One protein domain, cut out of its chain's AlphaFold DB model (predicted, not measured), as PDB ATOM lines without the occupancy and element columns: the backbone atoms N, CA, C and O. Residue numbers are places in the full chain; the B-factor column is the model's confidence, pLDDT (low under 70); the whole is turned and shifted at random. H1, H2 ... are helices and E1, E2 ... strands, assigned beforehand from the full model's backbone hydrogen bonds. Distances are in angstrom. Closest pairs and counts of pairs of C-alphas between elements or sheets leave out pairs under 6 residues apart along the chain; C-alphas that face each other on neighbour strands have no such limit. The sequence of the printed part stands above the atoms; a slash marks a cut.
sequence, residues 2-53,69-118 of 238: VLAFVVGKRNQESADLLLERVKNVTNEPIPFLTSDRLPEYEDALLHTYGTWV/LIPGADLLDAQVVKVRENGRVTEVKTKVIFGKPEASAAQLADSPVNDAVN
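AT A GLANCE: This is residues 2 to 53 and 69 to 118 of the 238 residues of an uncharacterized protein of Chloroflexi bacterium (UniProt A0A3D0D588). A long two-stranded hairpin, E3 and E4, reaches away from a small body, and the short strand E1 lies beside the base of E3. At that base H2 covers one face of the sheet and H3 crosses the other, while H1 packs on H2 and E2 lies at the end of the body far from the hairpin's tip. The printed part has 102 residues with three named helices and four named strands, in the order H1 E1 H2 E2 E3 E4 H3; the sheet's order is E1 E3 E4, mixed, and the class is mixed, helices and strands. The whole is compact, with a radius of gyration of the C-alphas of 14.3 A and spans of 41 by 34 by 29 A.

HOW THE PARTS SIT: Begin at the inner strand E3, residues 77 to 85. It forms an antiparallel hairpin with the edge strand E4, residues 88 to 98, at 157 degrees; look for N 81 and O 93, 2.8 A apart and within hydrogen-bond range. E4 bends by 61 degrees at residue 91. The other edge strand, E1, residues 33 to 35, is parallel to E3 at 21 degrees, with N 78 and O 33 within hydrogen-bond range at 3.0 A. H2, residues 40 to 49, is on the sheet at a height over the sheet of 9.8 A and runs along the strands, at 4 degrees to E3 on the local plane. Its closest C-alphas to E4 are those of Glu 42 and Ile 97, 7.6 A apart. On the opposite face H3, residues 101 to 110, has a height over the sheet of 10.4 A and runs across the strands, at 88 degrees to E3 on the local plane; the closest C-alphas of H3 and E3 are those of Ala 78 and Ser 104, 7.5 A apart. H1, residues 12 to 25, is not on the sheet. It touches H2, the closest C-alphas being those of Asp 16 and Ala 44 at 4.7 A, and they run the same way at a tilt of 37 degrees, only just steep. E2, residues 51 to 53, pairs with no named strand, but its residues 51 to 52 pair antiparallel with residues 69 to 70. In H1, H2 and H3 every O i to N i+4 pair is within hydrogen-bond range.

IN THESE COORDINATES: Find C-alpha 12 at (115.695, 194.214, 220.131); from there H1 runs 20.2 A to C-alpha 25. E3 runs 26.2 A from C-alpha 77 at (132.889, 193.885, 218.163), and E4 comes back over 28.3 A. H2 measures 14.3 A, and H3 runs 14.5 A to C-alpha 110 at (144.803, 189.278, 209.111). E1 and E2 are short, 6.6 A and 6.2 A.

THE WHOLE: The two C-alphas farthest apart are those of Val 53 and Asn 86, at 44.4 A. Residues 54 to 68 are not printed, and C-alphas 53 and 69 are 6.3 A apart across this cut, which lies in the link from E2 to E3. Of the links that are printed whole, H1 to E1 is short and the others are tight. The model's mean pLDDT over the printed part is 88.9, and no printed residue is under 70.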
ATOM      1  N   VAL A   2     125.875 186.647 202.395       92.00
ATOM      2  CA  VAL A   2     124.900 186.970 203.447       92.00
ATOM      3  C   VAL A   2     124.658 185.718 204.288       92.00
ATOM      4  O   VAL A   2     124.237 184.698 203.750       92.00
ATOM      5  N   LEU A   3     124.948 185.786 205.587       91.00
ATOM      6  CA  LEU A   3     124.782 184.647 206.499       91.00
ATOM      7  C   LEU A   3     123.344 184.526 207.008       91.00
ATOM      8  O   LEU A   3     122.782 183.438 207.059       91.00
ATOM      9  N   ALA A   4     122.741 185.660 207.355       92.44
ATOM     10  CA  ALA A   4     121.383 185.745 207.859       92.44
ATOM     11  C   ALA A   4     120.790 187.123 207.550       92.44
ATOM     12  O   ALA A   4     121.510 188.101 207.342       92.44
ATOM     13  N   PHE A   5     119.464 187.197 207.548       92.81
ATOM     14  CA  PHE A   5     118.708 188.444 207.540       92.81
ATOM     15  C   PHE A   5     117.449 188.264 208.388       92.81
ATOM     16  O   PHE A   5     117.016 187.135 208.613       92.81
ATOM     17  N   VAL A   6     116.844 189.368 208.823       92.25
ATOM     18  CA  VAL A   6     115.533 189.391 209.484       92.25
ATOM     19  C   VAL A   6     114.666 190.429 208.781       92.25
ATOM     20  O   VAL A   6     115.128 191.526 208.461       92.25
ATOM     21  N   VAL A   7     113.417 190.068 208.494       89.62
ATOM     22  CA  VAL A   7     112.442 190.959 207.862       89.62
ATOM     23  C   VAL A   7     111.574 191.577 208.945       89.62
ATOM     24  O   VAL A   7     110.878 190.864 209.657       89.62
ATOM     25  N   GLY A   8     111.571 192.904 209.050       87.38
ATOM     26  CA  GLY A   8     110.730 193.583 210.028       87.38
ATOM     27  C   GLY A   8     111.286 194.925 210.478       87.38
ATOM     28  O   GLY A   8     112.077 195.569 209.784       87.38
ATOM     29  N   LYS A   9     110.822 195.362 211.649       88.81
ATOM     30  CA  LYS A   9     111.318 196.571 212.312       88.81
ATOM     31  C   LYS A   9     112.698 196.302 212.913       88.81
ATOM     32  O   LYS A   9     112.990 195.196 213.338       88.81
ATOM     33  N   ARG A  10     113.533 197.338 212.997       90.69
ATOM     34  CA  ARG A  10     114.797 197.282 213.742       90.69
ATOM     35  C   ARG A  10     114.477 197.497 215.223       90.69
ATOM     36  O   ARG A  10     114.300 198.639 215.630       90.69
ATOM     37  N   ASN A  11     114.283 196.408 215.958       94.38
ATOM     38  CA  ASN A  11     114.038 196.372 217.402       94.38
ATOM     39  C   ASN A  11     114.900 195.271 218.051       94.38
ATOM     40  O   ASN A  11     115.564 194.523 217.331       94.38
ATOM     41  N   GLN A  12     114.867 195.168 219.385       94.75
ATOM     42  CA  GLN A  12     115.695 194.214 220.131       94.75
ATOM     43  C   GLN A  12     115.450 192.768 219.689       94.75
ATOM     44  O   GLN A  12     116.385 192.084 219.305       94.75
ATOM     45  N   GLU A  13     114.185 192.353 219.607       93.12
ATOM     46  CA  GLU A  13     113.791 191.006 219.171       93.12
ATOM     47  C   GLU A  13     114.353 190.641 217.785       93.12
ATOM     48  O   GLU A  13     114.832 189.531 217.568       93.12
ATOM     49  N   SER A  14     114.352 191.588 216.840       92.75
ATOM     50  CA  SER A  14     114.900 191.352 215.499       92.75
ATOM     51  C   SER A  14     116.430 191.318 215.486       92.75
ATOM     52  O   SER A  14     117.010 190.639 214.640       92.75
ATOM     53  N   ALA A  15     117.088 192.058 216.384       94.50
ATOM     54  CA  ALA A  15     118.539 192.021 216.548       94.50
ATOM     55  C   ALA A  15     118.988 190.700 217.192       94.50
ATOM     56  O   ALA A  15     119.927 190.078 216.693       94.50
ATOM     57  N   ASP A  16     118.273 190.247 218.225       94.69
ATOM     58  CA  ASP A  16     118.498 188.961 218.891       94.69
ATOM     59  C   ASP A  16     118.344 187.820 217.882       94.69
ATOM     60  O   ASP A  16     119.286 187.063 217.654       94.69
ATOM     61  N   LEU A  17     117.213 187.775 217.165       93.44
ATOM     62  CA  LEU A  17     116.953 186.753 216.149       93.44
ATOM     63  C   LEU A  17     118.006 186.752 215.031       93.44
ATOM     64  O   LEU A  17     118.387 185.694 214.529       93.44
ATOM     65  N   LEU A  18     118.488 187.929 214.613       93.94
ATOM     66  CA  LEU A  18     119.536 188.025 213.598       93.94
ATOM     67  C   LEU A  18     120.825 187.352 214.079       93.94
ATOM     68  O   LEU A  18     121.416 186.575 213.328       93.94
ATOM     69  N   LEU A  19     121.261 187.645 215.303       93.94
ATOM     70  CA  LEU A  19     122.505 187.101 215.839       93.94
ATOM     71  C   LEU A  19     122.382 185.624 216.215       93.94
ATOM     72  O   LEU A  19     123.329 184.878 215.977       93.94
ATOM     73  N   GLU A  20     121.218 185.168 216.674       93.31
ATOM     74  CA  GLU A  20     120.935 183.740 216.844       93.31
ATOM     75  C   GLU A  20     121.024 182.981 215.513       93.31
ATOM     76  O   GLU A  20     121.666 181.930 215.443       93.31
ATOM     77  N   ARG A  21     120.445 183.531 214.430       93.12
ATOM     78  CA  ARG A  21     120.584 182.963 213.077       93.12
ATOM     79  C   ARG A  21     122.051 182.901 212.658       93.12
ATOM     80  O   ARG A  21     122.463 181.872 212.131       93.12
ATOM     81  N   VAL A  22     122.832 183.963 212.896       92.94
ATOM     82  CA  VAL A  22     124.278 183.983 212.599       92.94
ATOM     83  C   VAL A  22     124.998 182.892 213.386       92.94
ATOM     84  O   VAL A  22     125.644 182.053 212.769       92.94
ATOM     85  N   LYS A  23     124.822 182.839 214.712       92.00
ATOM     86  CA  LYS A  23     125.460 181.842 215.579       92.00
ATOM     87  C   LYS A  23     125.141 180.415 215.142       92.00
ATOM     88  O   LYS A  23     126.016 179.563 215.183       92.00
ATOM     89  N   ASN A  24     123.913 180.157 214.696       90.62
ATOM     90  CA  ASN A  24     123.500 178.834 214.233       90.62
ATOM     91  C   ASN A  24     124.152 178.407 212.903       90.62
ATOM     92  O   ASN A  24     124.241 177.213 212.635       90.62
ATOM     93  N   VAL A  25     124.568 179.350 212.047       88.19
ATOM     94  CA  VAL A  25     125.187 179.042 210.738       88.19
ATOM     95  C   VAL A  25     126.708 179.197 210.727       88.19
ATOM     96  O   VAL A  25     127.352 178.853 209.736       88.19
ATOM     97  N   THR A  26     127.288 179.720 211.806       88.25
ATOM     98  CA  THR A  26     128.736 179.857 211.998       88.25
ATOM     99  C   THR A  26     129.249 178.828 212.997       88.25
ATOM    100  O   THR A  26     128.635 178.618 214.037       88.25
ATOM    101  N   ASN A  27     130.408 178.238 212.717       81.44
ATOM    102  CA  ASN A  27     131.119 177.389 213.676       81.44
ATOM    103  C   ASN A  27     132.070 178.229 214.545       81.44
ATOM    104  O   ASN A  27     132.347 179.380 214.215       81.44
ATOM    105  N   GLU A  28     132.594 177.645 215.625       75.88
ATOM    106  CA  GLU A  28     133.665 178.272 216.408       75.88
ATOM    107  C   GLU A  28     134.944 178.464 215.568       75.88
ATOM    108  O   GLU A  28     135.253 177.607 214.729       75.88
ATOM    109  N   PRO A  29     135.713 179.549 215.794       83.25
ATOM    110  CA  PRO A  29     135.542 180.585 216.828       83.25
ATOM    111  C   PRO A  29     134.494 181.663 216.484       83.25
ATOM    112  O   PRO A  29     134.086 181.806 215.334       83.25
ATOM    113  N   ILE A  30     134.075 182.447 217.490       86.31
ATOM    114  CA  ILE A  30     133.167 183.596 217.307       86.31
ATOM    115  C   ILE A  30     133.771 184.548 216.259       86.31
ATOM    116  O   ILE A  30     134.934 184.938 216.397       86.31
ATOM    117  N   PRO A  31     133.020 184.937 215.212       86.38
ATOM    118  CA  PRO A  31     133.542 185.834 214.191       86.38
ATOM    119  C   PRO A  31     133.821 187.225 214.770       86.38
ATOM    120  O   PRO A  31     133.114 187.692 215.661       86.38
ATOM    121  N   PHE A  32     134.809 187.928 214.212       89.38
ATOM    122  CA  PHE A  32     134.948 189.364 214.444       89.38
ATOM    123  C   PHE A  32     133.766 190.099 213.799       89.38
ATOM    124  O   PHE A  32     133.527 189.969 212.594       89.38
ATOM    125  N   LEU A  33     133.012 190.854 214.601       89.94
ATOM    126  CA  LEU A  33     131.781 191.504 214.162       89.94
ATOM    127  C   LEU A  33     131.997 193.000 213.947       89.94
ATOM    128  O   LEU A  33     132.687 193.683 214.707       89.94
ATOM    129  N   THR A  34     131.406 193.506 212.865       90.31
ATOM    130  CA  THR A  34     131.372 194.934 212.562       90.31
ATOM    131  C   THR A  34     129.937 195.389 212.354       90.31
ATOM    132  O   THR A  34     129.171 194.773 211.608       90.31
ATOM    133  N   SER A  35     129.554 196.478 213.015       89.31
ATOM    134  CA  SER A  35     128.168 196.950 213.014       89.31
ATOM    135  C   SER A  35     128.044 198.435 212.672       89.31
ATOM    136  O   SER A  35     128.999 199.217 212.738       89.31
ATOM    137  N   ASP A  36     126.824 198.848 212.317       85.06
ATOM    138  CA  ASP A  36     126.435 200.256 212.381       85.06
ATOM    139  C   ASP A  36     126.036 200.645 213.818       85.06
ATOM    140  O   ASP A  36     126.086 199.838 214.750       85.06
ATOM    141  N   ARG A  37     125.660 201.913 214.017       86.06
ATOM    142  CA  ARG A  37     125.258 202.457 215.324       86.06
ATOM    143  C   ARG A  37     123.796 202.135 215.673       86.06
ATOM    144  O   ARG A  37     123.016 203.050 215.934       86.06
ATOM    145  N   LEU A  38     123.407 200.863 215.636       86.75
ATOM    146  CA  LEU A  38     122.117 200.421 216.170       86.75
ATOM    147  C   LEU A  38     122.269 200.099 217.669       86.75
ATOM    148  O   LEU A  38     123.081 199.230 217.987       86.75
ATOM    149  N   PRO A  39     121.546 200.779 218.582       88.75
ATOM    150  CA  PRO A  39     121.669 200.545 220.025       88.75
ATOM    151  C   PRO A  39     121.428 199.092 220.452       88.75
ATOM    152  O   PRO A  39     122.102 198.595 221.345       88.75
ATOM    153  N   GLU A  40     120.510 198.404 219.777       93.69
ATOM    154  CA  GLU A  40     120.063 197.048 220.106       93.69
ATOM    155  C   GLU A  40     121.147 195.973 219.909       93.69
ATOM    156  O   GLU A  40     121.051 194.883 220.473       93.69
ATOM    157  N   TYR A  41     122.192 196.249 219.114       92.62
ATOM    158  CA  TYR A  41     123.231 195.252 218.848       92.62
ATOM    159  C   TYR A  41     124.106 194.951 220.060       92.62
ATOM    160  O   TYR A  41     124.536 193.810 220.188       92.62
ATOM    161  N   GLU A  42     124.351 195.912 220.957       91.75
ATOM    162  CA  GLU A  42     125.162 195.648 222.154       91.75
ATOM    163  C   GLU A  42     124.495 194.567 223.024       91.75
ATOM    164  O   GLU A  42     125.121 193.559 223.358       91.75
ATOM    165  N   ASP A  43     123.196 194.725 223.293       93.25
ATOM    166  CA  ASP A  43     122.401 193.765 224.062       93.25
ATOM    167  C   ASP A  43     122.215 192.438 223.315       93.25
ATOM    168  O   ASP A  43     122.296 191.376 223.931       93.25
ATOM    169  N   ALA A  44     122.046 192.466 221.990       94.50
ATOM    170  CA  ALA A  44     121.853 191.253 221.194       94.50
ATOM    171  C   ALA A  44     123.132 190.400 221.083       94.50
ATOM    172  O   ALA A  44     123.088 189.163 221.101       94.50
ATOM    173  N   LEU A  45     124.297 191.051 220.985       93.88
ATOM    174  CA  LEU A  45     125.609 190.397 220.996       93.88
ATOM    175  C   LEU A  45     125.851 189.704 222.325       93.88
ATOM    176  O   LEU A  45     126.268 188.545 222.360       93.88
ATOM    177  N   LEU A  46     125.535 190.404 223.412       94.06
ATOM    178  CA  LEU A  46     125.540 189.848 224.748       94.06
ATOM    179  C   LEU A  46     124.568 188.665 224.822       94.06
ATOM    180  O   LEU A  46     125.004 187.572 225.165       94.06
ATOM    181  N   HIS A  47     123.301 188.823 224.445       93.56
ATOM    182  CA  HIS A  47     122.307 187.745 224.462       93.56
ATOM    183  C   HIS A  47     122.809 186.460 223.779       93.56
ATOM    184  O   HIS A  47     122.631 185.356 224.292       93.56
ATOM    185  N   THR A  48     123.498 186.613 222.647       93.06
ATOM    186  CA  THR A  48     123.923 185.501 221.790       93.06
ATOM    187  C   THR A  48     125.255 184.868 222.214       93.06
ATOM    188  O   THR A  48     125.395 183.640 222.193       93.06
ATOM    189  N   TYR A  49     126.249 185.681 222.579       92.56
ATOM    190  CA  TYR A  49     127.639 185.256 222.816       92.56
ATOM    191  C   TYR A  49     128.140 185.522 224.242       92.56
ATOM    192  O   TYR A  49     129.249 185.131 224.603       92.56
ATOM    193  N   GLY A  50     127.348 186.207 225.059       91.75
ATOM    194  CA  GLY A  50     127.672 186.529 226.439       91.75
ATOM    195  C   GLY A  50     127.561 185.327 227.370       91.75
ATOM    196  O   GLY A  50     126.896 184.330 227.095       91.75
ATOM    197  N   THR A  51     128.224 185.440 228.517       91.25
ATOM    198  CA  THR A  51     128.178 184.438 229.586       91.25
ATOM    199  C   THR A  51     127.508 185.029 230.819       91.25
ATOM    200  O   THR A  51     127.795 186.160 231.218       91.25
ATOM    201  N   TRP A  52     126.626 184.254 231.450       91.25
ATOM    202  CA  TRP A  52     126.043 184.615 232.738       91.25
ATOM    203  C   TRP A  52     127.071 184.439 233.849       91.25
ATOM    204  O   TRP A  52     127.508 183.323 234.127       91.25
ATOM    205  N   VAL A  53     127.413 185.534 234.526       90.69
ATOM    206  CA  VAL A  53     128.323 185.511 235.671       90.69
ATOM    207  C   VAL A  53     127.612 186.042 236.916       90.69
ATOM    208  O   VAL A  53     127.049 187.144 236.888       90.69
ATOM    209  N   LEU A  69     124.961 189.402 232.446       91.88
ATOM    210  CA  LEU A  69     125.572 188.981 231.205       91.88
ATOM    211  C   LEU A  69     126.834 189.806 230.971       91.88
ATOM    212  O   LEU A  69     126.800 191.032 231.084       91.88
ATOM    213  N   ILE A  70     127.940 189.132 230.683       91.81
ATOM    214  CA  ILE A  70     129.206 189.782 230.350       91.81
ATOM    215  C   ILE A  70     129.727 189.257 229.009       91.81
ATOM    216  O   ILE A  70     129.473 188.092 228.680       91.81
ATOM    217  N   PRO A  71     130.449 190.084 228.232       91.75
ATOM    218  CA  PRO A  71     131.081 189.622 227.005       91.75
ATOM    219  C   PRO A  71     132.189 188.613 227.339       91.75
ATOM    220  O   PRO A  71     132.957 188.815 228.285       91.75
ATOM    221  N   GLY A  72     132.268 187.527 226.569       85.50
ATOM    222  CA  GLY A  72     133.401 186.601 226.634       85.50
ATOM    223  C   GLY A  72     134.697 187.269 226.161       85.50
ATOM    224  O   GLY A  72     134.658 188.262 225.435       85.50
ATOM    225  N   ALA A  73     135.852 186.719 226.548       84.31
ATOM    226  CA  ALA A  73     137.156 187.257 226.136       84.31
ATOM    227  C   ALA A  73     137.362 187.223 224.609       84.31
ATOM    228  O   ALA A  73     138.075 188.070 224.072       84.31
ATOM    229  N   ASP A  74     136.695 186.284 223.935       86.62
ATOM    230  CA  ASP A  74     136.791 186.060 222.490       86.62
ATOM    231  C   ASP A  74     135.777 186.890 221.681       86.62
ATOM    232  O   ASP A  74     135.834 186.907 220.453       86.62
ATOM    233  N   LEU A  75     134.845 187.595 222.341       90.75
ATOM    234  CA  LEU A  75     133.865 188.441 221.660       90.75
ATOM    235  C   LEU A  75     134.504 189.779 221.271       90.75
ATOM    236  O   LEU A  75     134.713 190.656 222.112       90.75
ATOM    237  N   LEU A  76     134.773 189.933 219.976       90.88
ATOM    238  CA  LEU A  76     135.304 191.155 219.381       90.88
ATOM    239  C   LEU A  76     134.221 191.837 218.536       90.88
ATOM    240  O   LEU A  76     133.747 191.263 217.554       90.88
ATOM    241  N   ASP A  77     133.865 193.071 218.896       90.81
ATOM    242  CA  ASP A  77     132.889 193.885 218.163       90.81
ATOM    243  C   ASP A  77     133.390 195.319 217.954       90.81
ATOM    244  O   ASP A  77     133.869 195.985 218.884       90.81
ATOM    245  N   ALA A  78     133.257 195.803 216.720       90.50
ATOM    246  CA  ALA A  78     133.621 197.159 216.343       90.50
ATOM    247  C   ALA A  78     132.501 197.877 215.582       90.50
ATOM    248  O   ALA A  78     132.017 197.449 214.535       90.50
ATOM    249  N   GLN A  79     132.162 199.064 216.067       90.75
ATOM    250  CA  GLN A  79     131.103 199.897 215.536       90.75
ATOM    251  C   GLN A  79     131.649 201.014 214.645       90.75
ATOM    252  O   GLN A  79     132.545 201.775 215.027       90.75
ATOM    253  N   VAL A  80     131.022 201.181 213.479       89.19
ATOM    254  CA  VAL A  80     131.251 202.315 212.580       89.19
ATOM    255  C   VAL A  80     130.366 203.492 212.982       89.19
ATOM    256  O   VAL A  80     129.134 203.430 212.968       89.19
ATOM    257  N   VAL A  81     130.999 204.621 213.278       87.19
ATOM    258  CA  VAL A  81     130.367 205.869 213.700       87.19
ATOM    259  C   VAL A  81     130.542 206.930 212.617       87.19
ATOM    260  O   VAL A  81     131.606 207.519 212.464       87.19
ATOM    261  N   LYS A  82     129.471 207.226 211.877       85.75
ATOM    262  CA  LYS A  82     129.463 208.312 210.881       85.75
ATOM    263  C   LYS A  82     129.127 209.638 211.572       85.75
ATOM    264  O   LYS A  82     128.004 209.813 212.047       85.75
ATOM    265  N   VAL A  83     130.077 210.569 211.616       86.81
ATOM    266  CA  VAL A  83     129.849 211.959 212.038       86.81
ATOM    267  C   VAL A  83     129.251 212.713 210.857       86.81
ATOM    268  O   VAL A  83     129.724 212.591 209.723       86.81
ATOM    269  N   ARG A  84     128.160 213.441 211.104       88.44
ATOM    270  CA  ARG A  84     127.461 214.202 210.070       88.44
ATOM    271  C   ARG A  84     127.350 215.666 210.446       88.44
ATOM    272  O   ARG A  84     126.898 215.981 211.540       88.44
ATOM    273  N   GLU A  85     127.638 216.526 209.482       89.75
ATOM    274  CA  GLU A  85     127.405 217.965 209.552       89.75
ATOM    275  C   GLU A  85     126.590 218.374 208.326       89.75
ATOM    276  O   GLU A  85     126.865 217.941 207.203       89.75
ATOM    277  N   ASN A  86     125.531 219.163 208.529       89.31
ATOM    278  CA  ASN A  86     124.646 219.632 207.452       89.31
ATOM    279  C   ASN A  86     124.114 218.504 206.538       89.31
ATOM    280  O   ASN A  86     124.005 218.656 205.322       89.31
ATOM    281  N   GLY A  87     123.814 217.335 207.116       84.25
ATOM    282  CA  GLY A  87     123.287 216.175 206.385       84.25
ATOM    283  C   GLY A  87     124.316 215.402 205.549       84.25
ATOM    284  O   GLY A  87     123.956 214.403 204.927       84.25
ATOM    285  N   ARG A  88     125.592 215.805 205.555       84.50
ATOM    286  CA  ARG A  88     126.691 215.099 204.880       84.50
ATOM    287  C   ARG A  88     127.566 214.384 205.898       84.50
ATOM    288  O   ARG A  88     127.717 214.854 207.019       84.50
ATOM    289  N   VAL A  89     128.121 213.235 205.517       86.38
ATOM    290  CA  VAL A  89     129.119 212.539 206.340       86.38
ATOM    291  C   VAL A  89     130.437 213.293 206.202       86.38
ATOM    292  O   VAL A  89     130.939 213.416 205.088       86.38
ATOM    293  N   THR A  90     130.953 213.815 207.309       87.25
ATOM    294  CA  THR A  90     132.225 214.552 207.358       87.25
ATOM    295  C   THR A  90     133.369 213.673 207.837       87.25
ATOM    296  O   THR A  90     134.496 213.832 207.384       87.25
ATOM    297  N   GLU A  91     133.075 212.709 208.706       87.81
ATOM    298  CA  GLU A  91     134.077 211.837 209.305       87.81
ATOM    299  C   GLU A  91     133.473 210.459 209.593       87.81
ATOM    300  O   GLU A  91     132.286 210.329 209.916       87.81
ATOM    301  N   VAL A  92     134.291 209.413 209.489       84.62
ATOM    302  CA  VAL A  92     133.936 208.057 209.917       84.62
ATOM    303  C   VAL A  92     134.907 207.652 211.017       84.62
ATOM    304  O   VAL A  92     136.106 207.560 210.785       84.62
ATOM    305  N   LYS A  93     134.376 207.436 212.219       87.81
ATOM    306  CA  LYS A  93     135.108 206.960 213.394       87.81
ATOM    307  C   LYS A  93     134.817 205.485 213.620       87.81
ATOM    308  O   LYS A  93     133.728 205.010 213.303       87.81
ATOM    309  N   THR A  94     135.757 204.801 214.250       87.06
ATOM    310  CA  THR A  94     135.589 203.421 214.709       87.06
ATOM    311  C   THR A  94     135.573 203.410 216.228       87.06
ATOM    312  O   THR A  94     136.392 204.073 216.863       87.06
ATOM    313  N   LYS A  95     134.636 202.669 216.818       89.06
ATOM    314  CA  LYS A  95     134.537 202.463 218.264       89.06
ATOM    315  C   LYS A  95     134.521 200.964 218.543       89.06
ATOM    316  O   LYS A  95     133.628 200.278 218.066       89.06
ATOM    317  N   VAL A  96     135.479 200.464 219.316       89.94
ATOM    318  CA  VAL A  96     135.445 199.080 219.819       89.94
ATOM    319  C   VAL A  96     134.456 199.025 220.982       89.94
ATOM    320  O   VAL A  96     134.560 199.838 221.902       89.94
ATOM    321  N   ILE A  97     133.465 198.134 220.903       89.94
ATOM    322  CA  ILE A  97     132.437 197.956 221.942       89.94
ATOM    323  C   ILE A  97     132.846 196.816 222.870       89.94
ATOM    324  O   ILE A  97     132.947 197.010 224.082       89.94
ATOM    325  N   PHE A  98     133.129 195.649 222.291       90.25
ATOM    326  CA  PHE A  98     133.587 194.465 223.005       90.25
ATOM    327  C   PHE A  98     134.967 194.042 222.513       90.25
ATOM    328  O   PHE A  98     135.291 194.171 221.330       90.25
ATOM    329  N   GLY A  99     135.779 193.537 223.441       89.25
ATOM    330  CA  GLY A  99     137.151 193.133 223.171       89.25
ATOM    331  C   GLY A  99     138.185 194.235 223.393       89.25
ATOM    332  O   GLY A  99     137.875 195.381 223.725       89.25
ATOM    333  N   LYS A 100     139.455 193.860 223.232       88.31
ATOM    334  CA  LYS A 100     140.587 194.786 223.331       88.31
ATOM    335  C   LYS A 100     140.866 195.425 221.965       88.31
ATOM    336  O   LYS A 100     140.883 194.691 220.975       88.31
ATOM    337  N   PRO A 101     141.153 196.736 221.887       86.31
ATOM    338  CA  PRO A 101     141.475 197.398 220.623       86.31
ATOM    339  C   PRO A 101     142.612 196.729 219.844       86.31
ATOM    340  O   PRO A 101     142.551 196.646 218.620       86.31
ATOM    341  N   GLU A 102     143.618 196.202 220.545       88.62
ATOM    342  CA  GLU A 102     144.759 195.514 219.939       88.62
ATOM    343  C   GLU A 102     144.342 194.198 219.268       88.62
ATOM    344  O   GLU A 102     144.838 193.869 218.193       88.62
ATOM    345  N   ALA A 103     143.395 193.467 219.866       87.38
ATOM    346  CA  ALA A 103     142.870 192.227 219.300       87.38
ATOM    347  C   ALA A 103     142.032 192.501 218.041       87.38
ATOM    348  O   ALA A 103     142.194 191.816 217.032       87.38
ATOM    349  N   SER A 104     141.197 193.546 218.063       85.19
ATOM    350  CA  SER A 104     140.434 193.972 216.884       85.19
ATOM    351  C   SER A 104     141.350 194.449 215.750       85.19
ATOM    352  O   SER A 104     141.101 194.139 214.588       85.19
ATOM    353  N   ALA A 105     142.437 195.160 216.069       85.69
ATOM    354  CA  ALA A 105     143.432 195.576 215.080       85.69
ATOM    355  C   ALA A 105     144.181 194.381 214.466       85.69
ATOM    356  O   ALA A 105     144.403 194.361 213.259       85.69
ATOM    357  N   ALA A 106     144.523 193.368 215.270       87.19
ATOM    358  CA  ALA A 106     145.149 192.144 214.776       87.19
ATOM    359  C   ALA A 106     144.227 191.371 213.813       87.19
ATOM    360  O   ALA A 106     144.676 190.960 212.748       87.19
ATOM    361  N   GLN A 107     142.934 191.249 214.137       86.38
ATOM    362  CA  GLN A 107     141.937 190.631 213.249       86.38
ATOM    363  C   GLN A 107     141.782 191.384 211.922       86.38
ATOM    364  O   GLN A 107     141.674 190.775 210.860       86.38
ATOM    365  N   LEU A 108     141.797 192.719 211.959       86.75
ATOM    366  CA  LEU A 108     141.748 193.537 210.744       86.75
ATOM    367  C   LEU A 108     143.011 193.396 209.891       86.75
ATOM    368  O   LEU A 108     142.913 193.411 208.670       86.75
ATOM    369  N   ALA A 109     144.183 193.243 210.509       86.88
ATOM    370  CA  ALA A 109     145.433 193.038 209.784       86.88
ATOM    371  C   ALA A 109     145.508 191.659 209.099       86.88
ATOM    372  O   ALA A 109     146.129 191.546 208.045       86.88
ATOM    373  N   ASP A 110     144.874 190.636 209.679       85.81
ATOM    374  CA  ASP A 110     144.803 189.278 209.111       85.81
ATOM    375  C   ASP A 110     143.670 189.115 208.075       85.81
ATOM    376  O   ASP A 110     143.647 188.176 207.280       85.81
ATOM    377  N   SER A 111     142.718 190.053 208.045       83.19
ATOM    378  CA  SER A 111     141.569 190.012 207.143       83.19
ATOM    379  C   SER A 111     141.999 190.088 205.667       83.19
ATOM    380  O   SER A 111     142.588 191.080 205.231       83.19
ATOM    381  N   PRO A 112     141.612 189.109 204.825       79.81
ATOM    382  CA  PRO A 112     141.996 189.088 203.414       79.81
ATOM    383  C   PRO A 112     141.204 190.083 202.553       79.81
ATOM    384  O   PRO A 112     141.454 190.200 201.354       79.81
ATOM    385  N   VAL A 113     140.197 190.756 203.124       77.06
ATOM    386  CA  VAL A 113     139.212 191.547 202.364       77.06
ATOM    387  C   VAL A 113     139.281 193.038 202.685       77.06
ATOM    388  O   VAL A 113     138.918 193.861 201.841       77.06
ATOM    389  N   ASN A 114     139.687 193.408 203.901       77.88
ATOM    390  CA  ASN A 114     139.776 194.805 204.324       77.88
ATOM    391  C   ASN A 114     140.605 194.960 205.601       77.88
ATOM    392  O   ASN A 114     140.473 194.130 206.496       77.88
ATOM    393  N   ASP A 115     141.343 196.061 205.700       81.50
ATOM    394  CA  ASP A 115     142.159 196.478 206.844       81.50
ATOM    395  C   ASP A 115     141.435 197.462 207.789       81.50
ATOM    396  O   ASP A 115     141.965 197.836 208.835       81.50
ATOM    397  N   ALA A 116     140.205 197.872 207.458       83.56
ATOM    398  CA  ALA A 116     139.420 198.834 208.226       83.56
ATOM    399  C   ALA A 116     138.007 198.338 208.575       83.56
ATOM    400  O   ALA A 116     137.317 197.700 207.775       83.56
ATOM    401  N   VAL A 117     137.512 198.739 209.753       83.56
ATOM    402  CA  VAL A 117     136.114 198.523 210.170       83.56
ATOM    403  C   VAL A 117     135.182 199.338 209.277       83.56
ATOM    404  O   VAL A 117     135.217 200.569 209.273       83.56
ATOM    405  N   ASN A 118     134.323 198.664 208.517       85.50
ATOM    406  CA  ASN A 118     133.351 199.316 207.647       85.50
ATOM    407  C   ASN A 118     132.103 198.448 207.433       85.50
ATOM    408  O   ASN A 118     132.120 197.238 207.630       85.50
TER     409      ASN A 118